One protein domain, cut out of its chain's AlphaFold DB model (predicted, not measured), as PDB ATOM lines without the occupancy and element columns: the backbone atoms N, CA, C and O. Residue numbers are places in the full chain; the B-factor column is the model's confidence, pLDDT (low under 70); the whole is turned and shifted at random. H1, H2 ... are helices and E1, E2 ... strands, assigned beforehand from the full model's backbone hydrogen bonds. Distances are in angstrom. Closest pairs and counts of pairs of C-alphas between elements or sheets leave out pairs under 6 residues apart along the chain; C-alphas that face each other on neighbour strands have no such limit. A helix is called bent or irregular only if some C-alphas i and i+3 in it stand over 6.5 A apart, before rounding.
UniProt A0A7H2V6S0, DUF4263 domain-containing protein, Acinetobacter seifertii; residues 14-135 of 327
ATOM      1  N   LEU A  14     113.391 212.310 144.613       88.38
ATOM      2  CA  LEU A  14     113.963 211.049 145.090       88.38
ATOM      3  C   LEU A  14     115.017 210.490 144.140       88.38
ATOM      4  O   LEU A  14     116.007 209.957 144.626       88.38
ATOM      5  N   GLU A  15     114.839 210.629 142.827       88.31
ATOM      6  CA  GLU A  15     115.812 210.184 141.824       88.31
ATOM      7  C   GLU A  15     117.158 210.889 142.020       88.31
ATOM      8  O   GLU A  15     118.191 210.223 142.068       88.31
ATOM      9  N   HIS A  16     117.144 212.198 142.294       85.88
ATOM     10  CA  HIS A  16     118.349 212.973 142.621       85.88
ATOM     11  C   HIS A  16     118.985 212.568 143.959       85.88
ATOM     12  O   HIS A  16     120.209 212.546 144.099       85.88
ATOM     13  N   ILE A  17     118.167 212.230 144.961       86.06
ATOM     14  CA  ILE A  17     118.648 211.834 146.293       86.06
ATOM     15  C   ILE A  17     119.261 210.426 146.277       86.06
ATOM     16  O   ILE A  17     120.334 210.214 146.848       86.06
ATOM     17  N   ILE A  18     118.582 209.455 145.657       88.06
ATOM     18  CA  ILE A  18     119.016 208.050 145.629       88.06
ATOM     19  C   ILE A  18     120.040 207.806 144.513       88.06
ATOM     20  O   ILE A  18     120.963 207.001 144.674       88.06
ATOM     21  N   GLY A  19     119.926 208.540 143.406       85.75
ATOM     22  CA  GLY A  19     120.786 208.427 142.239       85.75
ATOM     23  C   GLY A  19     120.537 207.156 141.423       85.75
ATOM     24  O   GLY A  19     121.500 206.543 140.960       85.75
ATOM     25  N   PHE A  20     119.286 206.723 141.301       88.75
ATOM     26  CA  PHE A  20     118.868 205.637 140.412       88.75
ATOM     27  C   PHE A  20     117.904 206.209 139.391       88.75
ATOM     28  O   PHE A  20     116.993 206.927 139.784       88.75
ATOM     29  N   SER A  21     118.107 205.888 138.117       85.19
ATOM     30  CA  SER A  21     117.230 206.365 137.053       85.19
ATOM     31  C   SER A  21     115.945 205.549 136.996       85.19
ATOM     32  O   SER A  21     115.990 204.325 137.134       85.19
ATOM     33  N   ASP A  22     114.815 206.217 136.771       81.38
ATOM     34  CA  ASP A  22     113.538 205.527 136.578       81.38
ATOM     35  C   ASP A  22     113.547 204.720 135.266       81.38
ATOM     36  O   ASP A  22     113.765 205.263 134.180       81.38
ATOM     37  N   ASP A  23     113.312 203.411 135.366       84.69
ATOM     38  CA  ASP A  23     113.199 202.485 134.237       84.69
ATOM     39  C   ASP A  23     111.801 201.851 134.121       84.69
ATOM     40  O   ASP A  23     111.606 200.884 133.376       84.69
ATOM     41  N   SER A  24     110.811 202.408 134.830       83.69
ATOM     42  CA  SER A  24     109.427 201.947 134.771       83.69
ATOM     43  C   SER A  24     108.843 202.056 133.364       83.69
ATOM     44  O   SER A  24     108.978 203.056 132.658       83.69
ATOM     45  N   THR A  25     108.098 201.023 132.976       83.31
ATOM     46  CA  THR A  25     107.368 200.981 131.700       83.31
ATOM     47  C   THR A  25     105.857 201.115 131.867       83.31
ATOM     48  O   THR A  25     105.134 201.205 130.875       83.31
ATOM     49  N   SER A  26     105.351 201.113 133.104       83.38
ATOM     50  CA  SER A  26     103.905 201.103 133.365       83.38
ATOM     51  C   SER A  26     103.262 202.491 133.324       83.38
ATOM     52  O   SER A  26     102.043 202.588 133.179       83.38
ATOM     53  N   GLY A  27     104.056 203.557 133.484       77.56
ATOM     54  CA  GLY A  27     103.558 204.920 133.681       77.56
ATOM     55  C   GLY A  27     102.839 205.131 135.022       77.56
ATOM     56  O   GLY A  27     102.221 206.175 135.228       77.56
ATOM     57  N   LEU A  28     102.882 204.149 135.932       83.12
ATOM     58  CA  LEU A  28     102.313 204.259 137.269       83.12
ATOM     59  C   LEU A  28     103.228 205.114 138.148       83.12
ATOM     60  O   LEU A  28     104.292 204.663 138.568       83.12
ATOM     61  N   VAL A  29     102.776 206.325 138.473       83.62
ATOM     62  CA  VAL A  29     103.441 207.193 139.450       83.62
ATOM     63  C   VAL A  29     102.935 206.852 140.846       83.62
ATOM     64  O   VAL A  29     101.760 207.046 141.161       83.62
ATOM     65  N   THR A  30     103.831 206.347 141.690       85.62
ATOM     66  CA  THR A  30     103.519 206.032 143.086       85.62
ATOM     67  C   THR A  30     103.655 207.295 143.942       85.62
ATOM     68  O   THR A  30     104.730 207.892 143.972       85.62
ATOM     69  N   PRO A  31     102.617 207.746 144.664       90.06
ATOM     70  CA  PRO A  31     102.768 208.877 145.572       90.06
ATOM     71  C   PRO A  31     103.479 208.451 146.865       90.06
ATOM     72  O   PRO A  31     103.183 207.390 147.418       90.06
ATOM     73  N   LEU A  32     104.359 209.303 147.392       90.50
ATOM     74  CA  LEU A  32     104.787 209.226 148.788       90.50
ATOM     75  C   LEU A  32     103.655 209.742 149.672       90.50
ATOM     76  O   LEU A  32     103.192 210.874 149.524       90.50
ATOM     77  N   LEU A  33     103.199 208.895 150.589       90.44
ATOM     78  CA  LEU A  33     102.193 209.264 151.579       90.44
ATOM     79  C   LEU A  33     102.837 210.050 152.729       90.44
ATOM     80  O   LEU A  33     104.057 210.207 152.794       90.44
ATOM     81  N   ASP A  34     102.026 210.509 153.677       89.12
ATOM     82  CA  ASP A  34     102.511 211.251 154.845       89.12
ATOM     83  C   ASP A  34     103.496 210.410 155.692       89.12
ATOM     84  O   ASP A  34     104.450 210.943 156.258       89.12
ATOM     85  N   TRP A  35     103.320 209.081 155.721       88.44
ATOM     86  CA  TRP A  35     104.193 208.130 156.416       88.44
ATOM     87  C   TRP A  35     104.399 206.850 155.591       88.44
ATOM     88  O   TRP A  35     103.432 206.181 155.233       88.44
ATOM     89  N   ASN A  36     105.662 206.515 155.303       89.12
ATOM     90  CA  ASN A  36     106.072 205.381 154.465       89.12
ATOM     91  C   ASN A  36     107.132 204.534 155.206       89.12
ATOM     92  O   ASN A  36     108.331 204.694 154.946       89.12
ATOM     93  N   PRO A  37     106.725 203.689 156.174       86.38
ATOM     94  CA  PRO A  37     107.633 202.777 156.862       86.38
ATOM     95  C   PRO A  37     107.989 201.577 155.979       86.38
ATOM     96  O   PRO A  37     107.165 201.137 155.175       86.38
ATOM     97  N   ASP A  38     109.202 201.046 156.151       81.31
ATOM     98  CA  ASP A  38     109.682 199.825 155.485       81.31
ATOM     99  C   ASP A  38     109.477 199.871 153.965       81.31
ATOM    100  O   ASP A  38     109.065 198.910 153.320       81.31
ATOM    101  N   PHE A  39     109.710 201.038 153.378       84.44
ATOM    102  CA  PHE A  39     109.434 201.283 151.972       84.44
ATOM    103  C   PHE A  39     110.411 200.503 151.071       84.44
ATOM    104  O   PHE A  39     111.615 200.576 151.299       84.44
ATOM    105  N   LEU A  40     109.941 199.794 150.037       87.25
ATOM    106  CA  LEU A  40     110.824 199.096 149.091       87.25
ATOM    107  C   LEU A  40     110.489 199.455 147.645       87.25
ATOM    108  O   LEU A  40     109.381 199.217 147.158       87.25
ATOM    109  N   TRP A  41     111.494 199.947 146.927       89.88
ATOM    110  CA  TRP A  41     111.420 200.179 145.488       89.88
ATOM    111  C   TRP A  41     112.694 199.699 144.798       89.88
ATOM    112  O   TRP A  41     113.776 199.723 145.381       89.88
ATOM    113  N   ALA A  42     112.586 199.255 143.556       89.56
ATOM    114  CA  ALA A  42     113.749 198.915 142.758       89.56
ATOM    115  C   ALA A  42     113.512 199.237 141.284       89.56
ATOM    116  O   ALA A  42     112.375 199.183 140.810       89.56
ATOM    117  N   THR A  43     114.599 199.495 140.561       90.88
ATOM    118  CA  THR A  43     114.592 199.412 139.095       90.88
ATOM    119  C   THR A  43     114.254 197.981 138.662       90.88
ATOM    120  O   THR A  43     114.335 197.040 139.464       90.88
ATOM    121  N   MET A  44     113.915 197.760 137.391       89.19
ATOM    122  CA  MET A  44     113.659 196.401 136.882       89.19
ATOM    123  C   MET A  44     114.879 195.503 137.063       89.19
ATOM    124  O   MET A  44     114.769 194.391 137.576       89.19
ATOM    125  N   LYS A  45     116.066 196.037 136.763       89.12
ATOM    126  CA  LYS A  45     117.334 195.338 137.000       89.12
ATOM    127  C   LYS A  45     117.584 195.071 138.485       89.12
ATOM    128  O   LYS A  45     118.187 194.054 138.837       89.12
ATOM    129  N   GLY A  46     117.167 195.982 139.361       88.25
ATOM    130  CA  GLY A  46     117.237 195.805 140.808       88.25
ATOM    131  C   GLY A  46     116.365 194.642 141.279       88.25
ATOM    132  O   GLY A  46     116.862 193.778 142.001       88.25
ATOM    133  N   TYR A  47     115.107 194.566 140.828       87.69
ATOM    134  CA  TYR A  47     114.207 193.451 141.149       87.69
ATOM    135  C   TYR A  47     114.757 192.101 140.677       87.69
ATOM    136  O   TYR A  47     114.851 191.184 141.492       87.69
ATOM    137  N   ASP A  48     115.223 192.007 139.428       87.12
ATOM    138  CA  ASP A  48     115.837 190.781 138.898       87.12
ATOM    139  C   ASP A  48     117.010 190.308 139.776       87.12
ATOM    140  O   ASP A  48     117.178 189.116 140.057       87.12
ATOM    141  N   LYS A  49     117.827 191.254 140.256       83.00
ATOM    142  CA  LYS A  49     118.975 190.949 141.113       83.00
ATOM    143  C   LYS A  49     118.563 190.542 142.528       83.00
ATOM    144  O   LYS A  49     119.198 189.660 143.106       83.00
ATOM    145  N   LEU A  50     117.529 191.160 143.098       83.56
ATOM    146  CA  LEU A  50     116.974 190.762 144.396       83.56
ATOM    147  C   LEU A  50     116.436 189.325 144.355       83.56
ATOM    148  O   LEU A  50     116.699 188.553 145.282       83.56
ATOM    149  N   ASP A  51     115.764 188.951 143.264       83.69
ATOM    150  CA  ASP A  51     115.279 187.589 143.035       83.69
ATOM    151  C   ASP A  51     116.438 186.586 142.927       83.69
ATOM    152  O   ASP A  51     116.430 185.558 143.610       83.69
ATOM    153  N   GLU A  52     117.489 186.901 142.156       80.19
ATOM    154  CA  GLU A  52     118.714 186.082 142.080       80.19
ATOM    155  C   GLU A  52     119.337 185.863 143.471       80.19
ATOM    156  O   GLU A  52     119.800 184.769 143.814       80.19
ATOM    157  N   LEU A  53     119.315 186.905 144.306       76.00
ATOM    158  CA  LEU A  53     119.842 186.872 145.665       76.00
ATOM    159  C   LEU A  53     118.880 186.232 146.678       76.00
ATOM    160  O   LEU A  53     119.263 186.081 147.836       76.00
ATOM    161  N   ASN A  54     117.695 185.769 146.270       75.06
ATOM    162  CA  ASN A  54     116.664 185.211 147.154       75.06
ATOM    163  C   ASN A  54     116.278 186.181 148.287       75.06
ATOM    164  O   ASN A  54     116.282 185.818 149.470       75.06
ATOM    165  N   TRP A  55     115.982 187.431 147.930       75.38
ATOM    166  CA  TRP A  55     115.493 188.424 148.882       75.38
ATOM    167  C   TRP A  55     114.249 187.930 149.634       75.38
ATOM    168  O   TRP A  55     113.357 187.293 149.067       75.38
ATOM    169  N   ASN A  56     114.170 188.223 150.932       73.19
ATOM    170  CA  ASN A  56     113.019 187.864 151.745       73.19
ATOM    171  C   ASN A  56     111.978 188.983 151.710       73.19
ATOM    172  O   ASN A  56     111.858 189.770 152.645       73.19
ATOM    173  N   TYR A  57     111.157 188.995 150.661       72.69
ATOM    174  CA  TYR A  57     110.019 189.919 150.550       72.69
ATOM    175  C   TYR A  57     109.002 189.787 151.697       72.69
ATOM    176  O   TYR A  57     108.198 190.685 151.901       72.69
ATOM    177  N   SER A  58     109.037 188.682 152.455       66.75
ATOM    178  CA  SER A  58     108.191 188.464 153.637       66.75
ATOM    179  C   SER A  58     108.855 188.826 154.970       66.75
ATOM    180  O   SER A  58     108.199 188.744 156.003       66.75
ATOM    181  N   ALA A  59     110.141 189.206 154.983       59.25
ATOM    182  CA  ALA A  59     110.818 189.685 156.195       59.25
ATOM    183  C   ALA A  59     110.383 191.101 156.595       59.25
ATOM    184  O   ALA A  59     110.750 191.564 157.675       59.25
ATOM    185  N   GLN A  60     109.650 191.793 155.723       59.00
ATOM    186  CA  GLN A  60     109.193 193.155 155.932       59.00
ATOM    187  C   GLN A  60     107.679 193.231 155.716       59.00
ATOM    188  O   GLN A  60     107.160 192.636 154.771       59.00
ATOM    189  N   ASP A  61     106.988 194.035 156.526       61.38
ATOM    190  CA  ASP A  61     105.664 194.573 156.180       61.38
ATOM    191  C   ASP A  61     105.850 195.739 155.185       61.38
ATOM    192  O   ASP A  61     105.465 196.879 155.436       61.38
ATOM    193  N   SER A  62     106.531 195.467 154.067       67.69
ATOM    194  CA  SER A  62     106.952 196.493 153.114       67.69
ATOM    195  C   SER A  62     105.880 196.838 152.100       67.69
ATOM    196  O   SER A  62     105.303 195.966 151.446       67.69
ATOM    197  N   PHE A  63     105.701 198.137 151.865       69.50
ATOM    198  CA  PHE A  63     105.028 198.613 150.662       69.50
ATOM    199  C   PHE A  63     105.957 198.432 149.459       69.50
ATOM    200  O   PHE A  63     107.003 199.074 149.375       69.50
ATOM    201  N   MET A  64     105.565 197.549 148.538       74.75
ATOM    202  CA  MET A  64     106.318 197.220 147.327       74.75
ATOM    203  C   MET A  64     105.538 197.612 146.075       74.75
ATOM    204  O   MET A  64     104.365 197.262 145.933       74.75
ATOM    205  N   PHE A  65     106.218 198.256 145.127       73.56
ATOM    206  CA  PHE A  65     105.629 198.660 143.851       73.56
ATOM    207  C   PHE A  65     106.467 198.139 142.683       73.56
ATOM    208  O   PHE A  65     107.426 198.774 142.255       73.56
ATOM    209  N   MET A  66     106.097 196.971 142.152       76.50
ATOM    210  CA  MET A  66     106.788 196.402 140.994       76.50
ATOM    211  C   MET A  66     106.398 197.132 139.708       76.50
ATOM    212  O   MET A  66     105.217 197.362 139.446       76.50
ATOM    213  N   ASN A  67     107.402 197.459 138.891       81.94
ATOM    214  CA  ASN A  67     107.264 198.196 137.631       81.94
ATOM    215  C   ASN A  67     106.581 199.564 137.783       81.94
ATOM    216  O   ASN A  67     105.990 200.056 136.827       81.94
ATOM    217  N   ALA A  68     106.648 200.201 138.951       83.81
ATOM    218  CA  ALA A  68     106.178 201.571 139.140       83.81
ATOM    219  C   ALA A  68     107.344 202.559 139.078       83.81
ATOM    220  O   ALA A  68     108.464 202.205 139.448       83.81
ATOM    221  N   SER A  69     107.064 203.794 138.668       87.00
ATOM    222  CA  SER A  69     108.035 204.884 138.735       87.00
ATOM    223  C   SER A  69     108.521 205.113 140.164       87.00
ATOM    224  O   SER A  69     107.802 204.798 141.125       87.00
ATOM    225  N   ILE A  70     109.716 205.702 140.302       88.38
ATOM    226  CA  ILE A  70     110.225 206.150 141.607       88.38
ATOM    227  C   ILE A  70     109.131 206.983 142.285       88.38
ATOM    228  O   ILE A  70     108.569 207.882 141.649       88.38
ATOM    229  N   PRO A  71     108.824 206.721 143.565       89.62
ATOM    230  CA  PRO A  71     107.794 207.461 144.266       89.62
ATOM    231  C   PRO A  71     108.058 208.960 144.302       89.62
ATOM    232  O   PRO A  71     109.207 209.394 144.374       89.62
ATOM    233  N   GLN A  72     106.995 209.755 144.290       90.06
ATOM    234  CA  GLN A  72     107.092 211.213 144.271       90.06
ATOM    235  C   GLN A  72     106.378 211.841 145.469       90.06
ATOM    236  O   GLN A  72     105.261 211.420 145.788       90.06
ATOM    237  N   PRO A  73     106.972 212.858 146.126       89.62
ATOM    238  CA  PRO A  73     106.262 213.672 147.109       89.62
ATOM    239  C   PRO A  73     104.984 214.262 146.509       89.62
ATOM    240  O   PRO A  73     104.990 214.751 145.379       89.62
ATOM    241  N   ILE A  74     103.888 214.249 147.267       89.81
ATOM    242  CA  ILE A  74     102.659 214.925 146.844       89.81
ATOM    243  C   ILE A  74     102.847 216.439 147.063       89.81
ATOM    244  O   ILE A  74     103.121 216.843 148.196       89.81
ATOM    245  N   PRO A  75     102.669 217.296 146.036       87.56
ATOM    246  CA  PRO A  75     102.817 218.740 146.191       87.56
ATOM    247  C   PRO A  75     101.971 219.301 147.339       87.56
ATOM    248  O   PRO A  75     100.788 218.983 147.474       87.56
ATOM    249  N   GLY A  76     102.590 220.139 148.173       87.44
ATOM    250  CA  GLY A  76     101.939 220.754 149.331       87.44
ATOM    251  C   GLY A  76     101.734 219.822 150.531       87.44
ATOM    252  O   GLY A  76     101.122 220.250 151.507       87.44
ATOM    253  N   LYS A  77     102.227 218.577 150.496       89.62
ATOM    254  CA  LYS A  77     102.134 217.641 151.621       89.62
ATOM    255  C   LYS A  77     103.493 217.288 152.199       89.62
ATOM    256  O   LYS A  77     104.492 217.203 151.493       89.62
ATOM    257  N   PHE A  78     103.489 217.058 153.506       91.19
ATOM    258  CA  PHE A  78     104.594 216.415 154.194       91.19
ATOM    259  C   PHE A  78     104.669 214.938 153.801       91.19
ATOM    260  O   PHE A  78     103.640 214.287 153.620       91.19
ATOM    261  N   SER A  79     105.877 214.394 153.716       92.38
ATOM    262  CA  SER A  79     106.085 212.955 153.575       92.38
ATOM    263  C   SER A  79     107.282 212.516 154.399       92.38
ATOM    264  O   SER A  79     108.327 213.163 154.379       92.38
ATOM    265  N   ARG A  80     107.152 211.381 155.084       92.12
ATOM    266  CA  ARG A  80     108.251 210.741 155.805       92.12
ATOM    267  C   ARG A  80     108.542 209.362 155.240       92.12
ATOM    268  O   ARG A  80     107.624 208.563 155.057       92.12
ATOM    269  N   ILE A  81     109.818 209.071 155.020       92.38
ATOM    270  CA  ILE A  81     110.320 207.727 154.720       92.38
ATOM    271  C   ILE A  81     111.106 207.244 155.934       92.38
ATOM    272  O   ILE A  81     112.054 207.910 156.358       92.38
ATOM    273  N   THR A  82     110.734 206.086 156.478       89.12
ATOM    274  CA  THR A  82     111.519 205.403 157.511       89.12
ATOM    275  C   THR A  82     111.865 203.994 157.060       89.12
ATOM    276  O   THR A  82     111.010 203.259 156.576       89.12
ATOM    277  N   ASN A  83     113.134 203.615 157.206       86.06
ATOM    278  CA  ASN A  83     113.663 202.326 156.759       86.06
ATOM    279  C   ASN A  83     113.369 201.989 155.280       86.06
ATOM    280  O   ASN A  83     113.014 200.863 154.947       86.06
ATOM    281  N   GLY A  84     113.513 202.970 154.388       88.75
ATOM    282  CA  GLY A  84     113.284 202.794 152.957       88.75
ATOM    283  C   GLY A  84     114.494 202.200 152.238       88.75
ATOM    284  O   GLY A  84     115.588 202.759 152.317       88.75
ATOM    285  N   PHE A  85     114.307 201.110 151.503       88.94
ATOM    286  CA  PHE A  85     115.307 200.538 150.612       88.94
ATOM    287  C   PHE A  85     114.975 200.818 149.154       88.94
ATOM    288  O   PHE A  85     113.864 200.578 148.682       88.94
ATOM    289  N   PHE A  86     115.989 201.277 148.434       90.44
ATOM    290  CA  PHE A  86     115.949 201.430 146.994       90.44
ATOM    291  C   PHE A  86     117.033 200.547 146.400       90.44
ATOM    292  O   PHE A  86     118.160 200.529 146.911       90.44
ATOM    293  N   PHE A  87     116.712 199.848 145.319       90.06
ATOM    294  CA  PHE A  87     117.654 198.951 144.669       90.06
ATOM    295  C   PHE A  87     117.800 199.235 143.182       90.06
ATOM    296  O   PHE A  87     116.849 199.584 142.488       90.06
ATOM    297  N   ASP A  88     119.011 199.023 142.699       89.94
ATOM    298  CA  ASP A  88     119.338 198.947 141.284       89.94
ATOM    299  C   ASP A  88     120.346 197.806 141.100       89.94
ATOM    300  O   ASP A  88     120.757 197.164 142.072       89.94
ATOM    301  N   SER A  89     120.763 197.505 139.880       85.19
ATOM    302  CA  SER A  89     121.880 196.594 139.676       85.19
ATOM    303  C   SER A  89     122.699 196.940 138.446       85.19
ATOM    304  O   SER A  89     122.255 197.608 137.511       85.19
ATOM    305  N   ASP A  90     123.944 196.487 138.466       80.12
ATOM    306  CA  ASP A  90     124.826 196.508 137.311       80.12
ATOM    307  C   ASP A  90     125.653 195.217 137.236       80.12
ATOM    308  O   ASP A  90     125.408 194.244 137.953       80.12
ATOM    309  N   ASP A  91     126.661 195.208 136.363       66.25
ATOM    310  CA  ASP A  91     127.542 194.061 136.157       66.25
ATOM    311  C   ASP A  91     128.347 193.661 137.411       66.25
ATOM    312  O   ASP A  91     129.066 192.655 137.384       66.25
ATOM    313  N   VAL A  92     128.339 194.458 138.485       62.56
ATOM    314  CA  VAL A  92     128.975 194.147 139.773       62.56
ATOM    315  C   VAL A  92     128.023 193.372 140.672       62.56
ATOM    316  O   VAL A  92     128.445 192.408 141.323       62.56
ATOM    317  N   GLY A  93     126.758 193.778 140.707       71.62
ATOM    318  CA  GLY A  93     125.754 193.193 141.576       71.62
ATOM    319  C   GLY A  93     124.671 194.188 141.972       71.62
ATOM    320  O   GLY A  93     124.333 195.101 141.225       71.62
ATOM    321  N   LEU A  94     124.092 193.962 143.149       80.31
ATOM    322  CA  LEU A  94     122.999 194.769 143.675       80.31
ATOM    323  C   LEU A  94     123.531 196.113 144.186       80.31
ATOM    324  O   LEU A  94     124.330 196.157 145.119       80.31
ATOM    325  N   LYS A  95     123.033 197.210 143.625       84.06
ATOM    326  CA  LYS A  95     123.182 198.551 144.186       84.06
ATOM    327  C   LYS A  95     122.071 198.783 145.190       84.06
ATOM    328  O   LYS A  95     120.911 198.501 144.917       84.06
ATOM    329  N   THR A  96     122.430 199.329 146.343       85.62
ATOM    330  CA  THR A  96     121.483 199.606 147.424       85.62
ATOM    331  C   THR A  96     121.582 201.067 147.840       85.62
ATOM    332  O   THR A  96     122.676 201.629 147.943       85.62
ATOM    333  N   ARG A  97     120.434 201.687 148.110       87.00
ATOM    334  CA  ARG A  97     120.332 202.932 148.873       87.00
ATOM    335  C   ARG A  97     119.402 202.700 150.040       87.00
ATOM    336  O   ARG A  97     118.259 202.291 149.849       87.00
ATOM    337  N   HIS A  98     119.896 202.989 151.237       89.38
ATOM    338  CA  HIS A  98     119.092 202.909 152.444       89.38
ATOM    339  C   HIS A  98     118.787 204.305 152.976       89.38
ATOM    340  O   HIS A  98     119.674 205.049 153.396       89.38
ATOM    341  N   ILE A  99     117.508 204.659 152.979       88.38
ATOM    342  CA  ILE A  99     116.992 205.830 153.673       88.38
ATOM    343  C   ILE A  99     116.507 205.368 155.038       88.38
ATOM    344  O   ILE A  99     115.381 204.900 155.197       88.38
ATOM    345  N   LYS A 100     117.359 205.532 156.052       86.06
ATOM    346  CA  LYS A 100     116.951 205.285 157.441       86.06
ATOM    347  C   LYS A 100     115.799 206.199 157.829       86.06
ATOM    348  O   LYS A 100     114.781 205.745 158.336       86.06
ATOM    349  N   TRP A 101     115.965 207.487 157.572       90.25
ATOM    350  CA  TRP A 101     114.981 208.495 157.911       90.25
ATOM    351  C   TRP A 101     115.099 209.666 156.955       90.25
ATOM    352  O   TRP A 101     116.201 210.174 156.740       90.25
ATOM    353  N   MET A 102     113.975 210.108 156.410       92.31
ATOM    354  CA  MET A 102     113.907 211.323 155.617       92.31
ATOM    355  C   MET A 102     112.550 211.980 155.784       92.31
ATOM    356  O   MET A 102     111.520 211.337 155.588       92.31
ATOM    357  N   ASP A 103     112.596 213.271 156.083       91.88
ATOM    358  CA  ASP A 103     111.434 214.136 156.185       91.88
ATOM    359  C   ASP A 103     111.439 215.097 155.003       91.88
ATOM    360  O   ASP A 103     112.416 215.815 154.780       91.88
ATOM    361  N   ILE A 104     110.350 215.094 154.245       91.44
ATOM    362  CA  ILE A 104     110.144 215.951 153.085       91.44
ATOM    363  C   ILE A 104     109.076 216.965 153.467       91.44
ATOM    364  O   ILE A 104     107.915 216.613 153.680       91.44
ATOM    365  N   PHE A 105     109.483 218.226 153.576       89.56
ATOM    366  CA  PHE A 105     108.589 219.326 153.917       89.56
ATOM    367  C   PHE A 105     108.175 220.069 152.649       89.56
ATOM    368  O   PHE A 105     109.043 220.398 151.836       89.56
ATOM    369  N   PRO A 106     106.880 220.379 152.479       89.00
ATOM    370  CA  PRO A 106     106.456 221.250 151.405       89.00
ATOM    371  C   PRO A 106     106.964 222.665 151.686       89.00
ATOM    372  O   PRO A 106     106.749 223.217 152.769       89.00
ATOM    373  N   ILE A 107     107.628 223.240 150.690       87.00
ATOM    374  CA  ILE A 107     108.022 224.644 150.685       87.00
ATOM    375  C   ILE A 107     107.259 225.363 149.577       87.00
ATOM    376  O   ILE A 107     106.997 224.793 148.517       87.00
ATOM    377  N   SER A 108     106.900 226.612 149.825       86.38
ATOM    378  CA  SER A 108     106.390 227.528 148.809       86.38
ATOM    379  C   SER A 108     107.417 228.630 148.594       86.38
ATOM    380  O   SER A 108     107.878 229.233 149.568       86.38
ATOM    381  N   ILE A 109     107.762 228.855 147.329       86.06
ATOM    382  CA  ILE A 109     108.721 229.863 146.883       86.06
ATOM    383  C   ILE A 109     107.932 230.940 146.139       86.06
ATOM    384  O   ILE A 109     107.126 230.623 145.263       86.06
ATOM    385  N   ASP A 110     108.129 232.195 146.526       86.06
ATOM    386  CA  ASP A 110     107.612 233.370 145.829       86.06
ATOM    387  C   ASP A 110     108.792 234.183 145.284       86.06
ATOM    388  O   ASP A 110     109.519 234.820 146.046       86.06
ATOM    389  N   GLU A 111     108.967 234.119 143.965       86.75
ATOM    390  CA  GLU A 111     110.023 234.795 143.191       86.75
ATOM    391  C   GLU A 111     109.504 236.096 142.543       86.75
ATOM    392  O   GLU A 111     110.110 236.650 141.630       86.75
ATOM    393  N   SER A 112     108.325 236.590 142.948       87.69
ATOM    394  CA  SER A 112     107.712 237.780 142.334       87.69
ATOM    395  C   SER A 112     108.367 239.108 142.735       87.69
ATOM    396  O   SER A 112     107.965 240.170 142.253       87.69
ATOM    397  N   HIS A 113     109.348 239.070 143.634       87.12
ATOM    398  CA  HIS A 113     110.052 240.234 144.151       87.12
ATOM    399  C   HIS A 113     111.387 240.441 143.427       87.12
ATOM    400  O   HIS A 113     112.222 239.548 143.375       87.12
ATOM    401  N   ASP A 114     111.617 241.660 142.929       86.44
ATOM    402  CA  ASP A 114     112.780 241.984 142.085       86.44
ATOM    403  C   ASP A 114     114.147 241.814 142.788       86.44
ATOM    404  O   ASP A 114     115.162 241.629 142.119       86.44
ATOM    405  N   ASP A 115     114.184 241.894 144.125       91.25
ATOM    406  CA  ASP A 115     115.425 241.945 144.915       91.25
ATOM    407  C   ASP A 115     115.666 240.704 145.800       91.25
ATOM    408  O   ASP A 115     116.758 240.559 146.360       91.25
ATOM    409  N   TYR A 116     114.662 239.842 146.004       84.00
ATOM    410  CA  TYR A 116     114.766 238.679 146.892       84.00
ATOM    411  C   TYR A 116     113.670 237.644 146.630       84.00
ATOM    412  O   TYR A 116     112.533 238.013 146.380       84.00
ATOM    413  N   ASP A 117     113.973 236.366 146.844       86.75
ATOM    414  CA  ASP A 117     112.964 235.304 146.863       86.75
ATOM    415  C   ASP A 117     112.451 235.073 148.288       86.75
ATOM    416  O   ASP A 117     113.208 235.133 149.268       86.75
ATOM    417  N   GLN A 118     111.157 234.791 148.428       87.81
ATOM    418  CA  GLN A 118     110.563 234.448 149.715       87.81
ATOM    419  C   GLN A 118     110.279 232.947 149.815       87.81
ATOM    420  O   GLN A 118     109.499 232.388 149.052       87.81
ATOM    421  N   PHE A 119     110.841 232.314 150.847       86.62
ATOM    422  CA  PHE A 119     110.593 230.914 151.190       86.62
ATOM    423  C   PHE A 119     109.654 230.819 152.392       86.62
ATOM    424  O   PHE A 119     109.871 231.464 153.422       86.62
ATOM    425  N   GLN A 120     108.625 229.983 152.287       86.00
ATOM    426  CA  GLN A 120     107.717 229.670 153.393       86.00
ATOM    427  C   GLN A 120     107.553 228.156 153.533       86.00
ATOM    428  O   GLN A 120     107.506 227.434 152.539       86.00
ATOM    429  N   PHE A 121     107.453 227.678 154.771       86.31
ATOM    430  CA  PHE A 121     107.153 226.282 155.087       86.31
ATOM    431  C   PHE A 121     106.378 226.187 156.404       86.31
ATOM    432  O   PHE A 121     106.510 227.034 157.292       86.31
ATOM    433  N   GLU A 122     105.544 225.157 156.528       82.75
ATOM    434  CA  GLU A 122     104.695 224.968 157.699       82.75
ATOM    435  C   GLU A 122     105.469 224.309 158.849       82.75
ATOM    436  O   GLU A 122     105.970 223.195 158.725       82.75
ATOM    437  N   ILE A 123     105.523 224.976 160.007       83.44
ATOM    438  CA  ILE A 123     106.185 224.444 161.212       83.44
ATOM    439  C   ILE A 123     105.244 223.664 162.143       83.44
ATOM    440  O   ILE A 123     105.703 222.992 163.064       83.44
ATOM    441  N   GLY A 124     103.925 223.738 161.930       83.81
ATOM    442  CA  GLY A 124     102.930 223.074 162.785       83.81
ATOM    443  C   GLY A 124     103.062 221.547 162.799       83.81
ATOM    444  O   GLY A 124     102.745 220.900 163.799       83.81
ATOM    445  N   VAL A 125     103.607 220.977 161.723       82.94
ATOM    446  CA  VAL A 125     103.842 219.536 161.585       82.94
ATOM    447  C   VAL A 125     104.842 219.000 162.621       82.94
ATOM    448  O   VAL A 125     104.677 217.883 163.106       82.94
ATOM    449  N   PHE A 126     105.831 219.797 163.052       85.25
ATOM    450  CA  PHE A 126     106.907 219.325 163.935       85.25
ATOM    451  C   PHE A 126     106.415 218.856 165.305       85.25
ATOM    452  O   PHE A 126     106.946 217.885 165.840       85.25
ATOM    453  N   GLU A 127     105.397 219.503 165.880       87.56
ATOM    454  CA  GLU A 127     104.859 219.083 167.179       87.56
ATOM    455  C   GLU A 127     104.211 217.692 167.090       87.56
ATOM    456  O   GLU A 127     104.359 216.865 167.992       87.56
ATOM    457  N   GLN A 128     103.508 217.424 165.987       85.62
ATOM    458  CA  GLN A 128     102.864 216.136 165.746       85.62
ATOM    459  C   GLN A 128     103.906 215.042 165.513       85.62
ATOM    460  O   GLN A 128     103.813 213.977 166.126       85.62
ATOM    461  N   LEU A 129     104.932 215.334 164.704       88.25
ATOM    462  CA  LEU A 129     106.046 214.418 164.462       88.25
ATOM    463  C   LEU A 129     106.785 214.097 165.762       88.25
ATOM    464  O   LEU A 129     106.950 212.929 166.085       88.25
ATOM    465  N   ALA A 130     107.115 215.100 166.580       88.19
ATOM    466  CA  ALA A 130     107.796 214.882 167.855       88.19
ATOM    467  C   ALA A 130     107.000 213.964 168.801       88.19
ATOM    468  O   ALA A 130     107.573 213.095 169.455       88.19
ATOM    469  N   LYS A 131     105.671 214.121 168.863       88.69
ATOM    470  CA  LYS A 131     104.794 213.250 169.666       88.69
ATOM    471  C   LYS A 131     104.771 211.809 169.153       88.69
ATOM    472  O   LYS A 131     104.739 210.885 169.965       88.69
ATOM    473  N   PHE A 132     104.775 211.625 167.835       86.00
ATOM    474  CA  PHE A 132     104.863 210.308 167.207       86.00
ATOM    475  C   PHE A 132     106.232 209.657 167.476       86.00
ATOM    476  O   PHE A 132     106.298 208.522 167.944       86.00
ATOM    477  N   ASP A 133     107.309 210.419 167.289       89.19
ATOM    478  CA  ASP A 133     108.696 209.948 167.334       89.19
ATOM    479  C   ASP A 133     109.127 209.462 168.724       89.19
ATOM    480  O   ASP A 133     109.933 208.541 168.824       89.19
ATOM    481  N   ILE A 134     108.545 210.005 169.802       88.94
ATOM    482  CA  ILE A 134     108.813 209.557 171.184       88.94
ATOM    483  C   ILE A 134     108.540 208.059 171.375       88.94
ATOM    484  O   ILE A 134     109.222 207.412 172.169       88.94
ATOM    485  N   ASN A 135     107.541 207.516 170.678       86.56
ATOM    486  CA  ASN A 135     107.118 206.124 170.830       86.56
ATOM    487  C   ASN A 135     107.481 205.262 169.615       86.56
ATOM    488  O   ASN A 135     107.107 204.091 169.570       86.56
TER     489      ASN A 135
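This is residues 14 to 135 of the 327 residues of the protein "DUF4263 domain-containing protein" of Acinetobacter seifertii (UniProt A0A7H2V6S0). A long, sharply bent hairpin, E5 and E6, makes the core, with the short strands E2 and E3 paired in turn along E5, and H1 and the small pair E1 and E4 lying within the bend. H2 packs at one end of the hairpin; beyond its other end E6 runs on into a second hairpin, E7 and E8, which lengthens the model, and after E8 the backbone folds back to H3. The 122 printed residues have three named helices and eight named strands, in the order H1 E1 E2 E3 H2 E4 E5 E6 E7 E8 H3; the class is mixed, helices and strands. The largest sheet is branched and mixed, E1 and E4 are parallel, and E7 and E8 are antiparallel. The whole is loose, with a radius of gyration of the C-alphas of 17.1 A and spans of 54 by 39 by 25 A.

H1, residues 14 to 18, begins at C-alpha 14 (113.963, 211.049, 145.090). E1 is residues 29 to 32, E2 35 to 37 and E3 40 to 42. H2, residues 44 to 52, is 12.6 A long. E4 is residues 69 to 73. E5, residues 79 to 89, is 26.7 A long, begins at C-alpha 79 (106.085, 212.955, 153.575) and bends by 78 degrees at residue 82. E6, residues 94 to 104, is 26.5 A long and bends by 71 degrees at residue 101. E7 is residues 107 to 110 and E8 118 to 121. H3, residues 125 to 133, is 12.2 A long and ends at C-alpha 133 (108.696, 209.948, 167.334).

H1 only grazes the twisted branched sheet, with its residues 17 to 18; its closest C-alphas to E4 are those of Glu 15 and Ile 70, 6.9 A apart. E1 and E4 are parallel, with N 32 and O 72 at 2.8 A. E2 and E3 lie on one side of E5, both parallel to it, with N 36 and O 80 at 2.8 A and N 87 and O 41 at 2.9 A. E6 is on the other side, in a hairpin with E5, with N 84 and O 99 at 2.8 A. H2 stands up from this sheet over E5, at a height of 5.1 A; the C-alphas of Gly 46 and Asp 88 come closest, 3.8 A. E7 and E8 form a hairpin, with N 108 and O 120 at 2.9 A; E7 is apart from E6. H3 is not on the branched sheet. In H1, H2 and H3 every O i to N i+4 pair is within hydrogen-bond range.

The C-alphas farthest apart, those of Asn 54 and Asp 114, are 57.1 A apart. The printed part has no cut. The link from H2 to E4, 16 residues, is long. Residues 130 to 135, of which 130 to 133 belong to H3, stand free. The mean pLDDT of the printed part is 84.6; residues 58 to 63 and 91 to 92 are under 70.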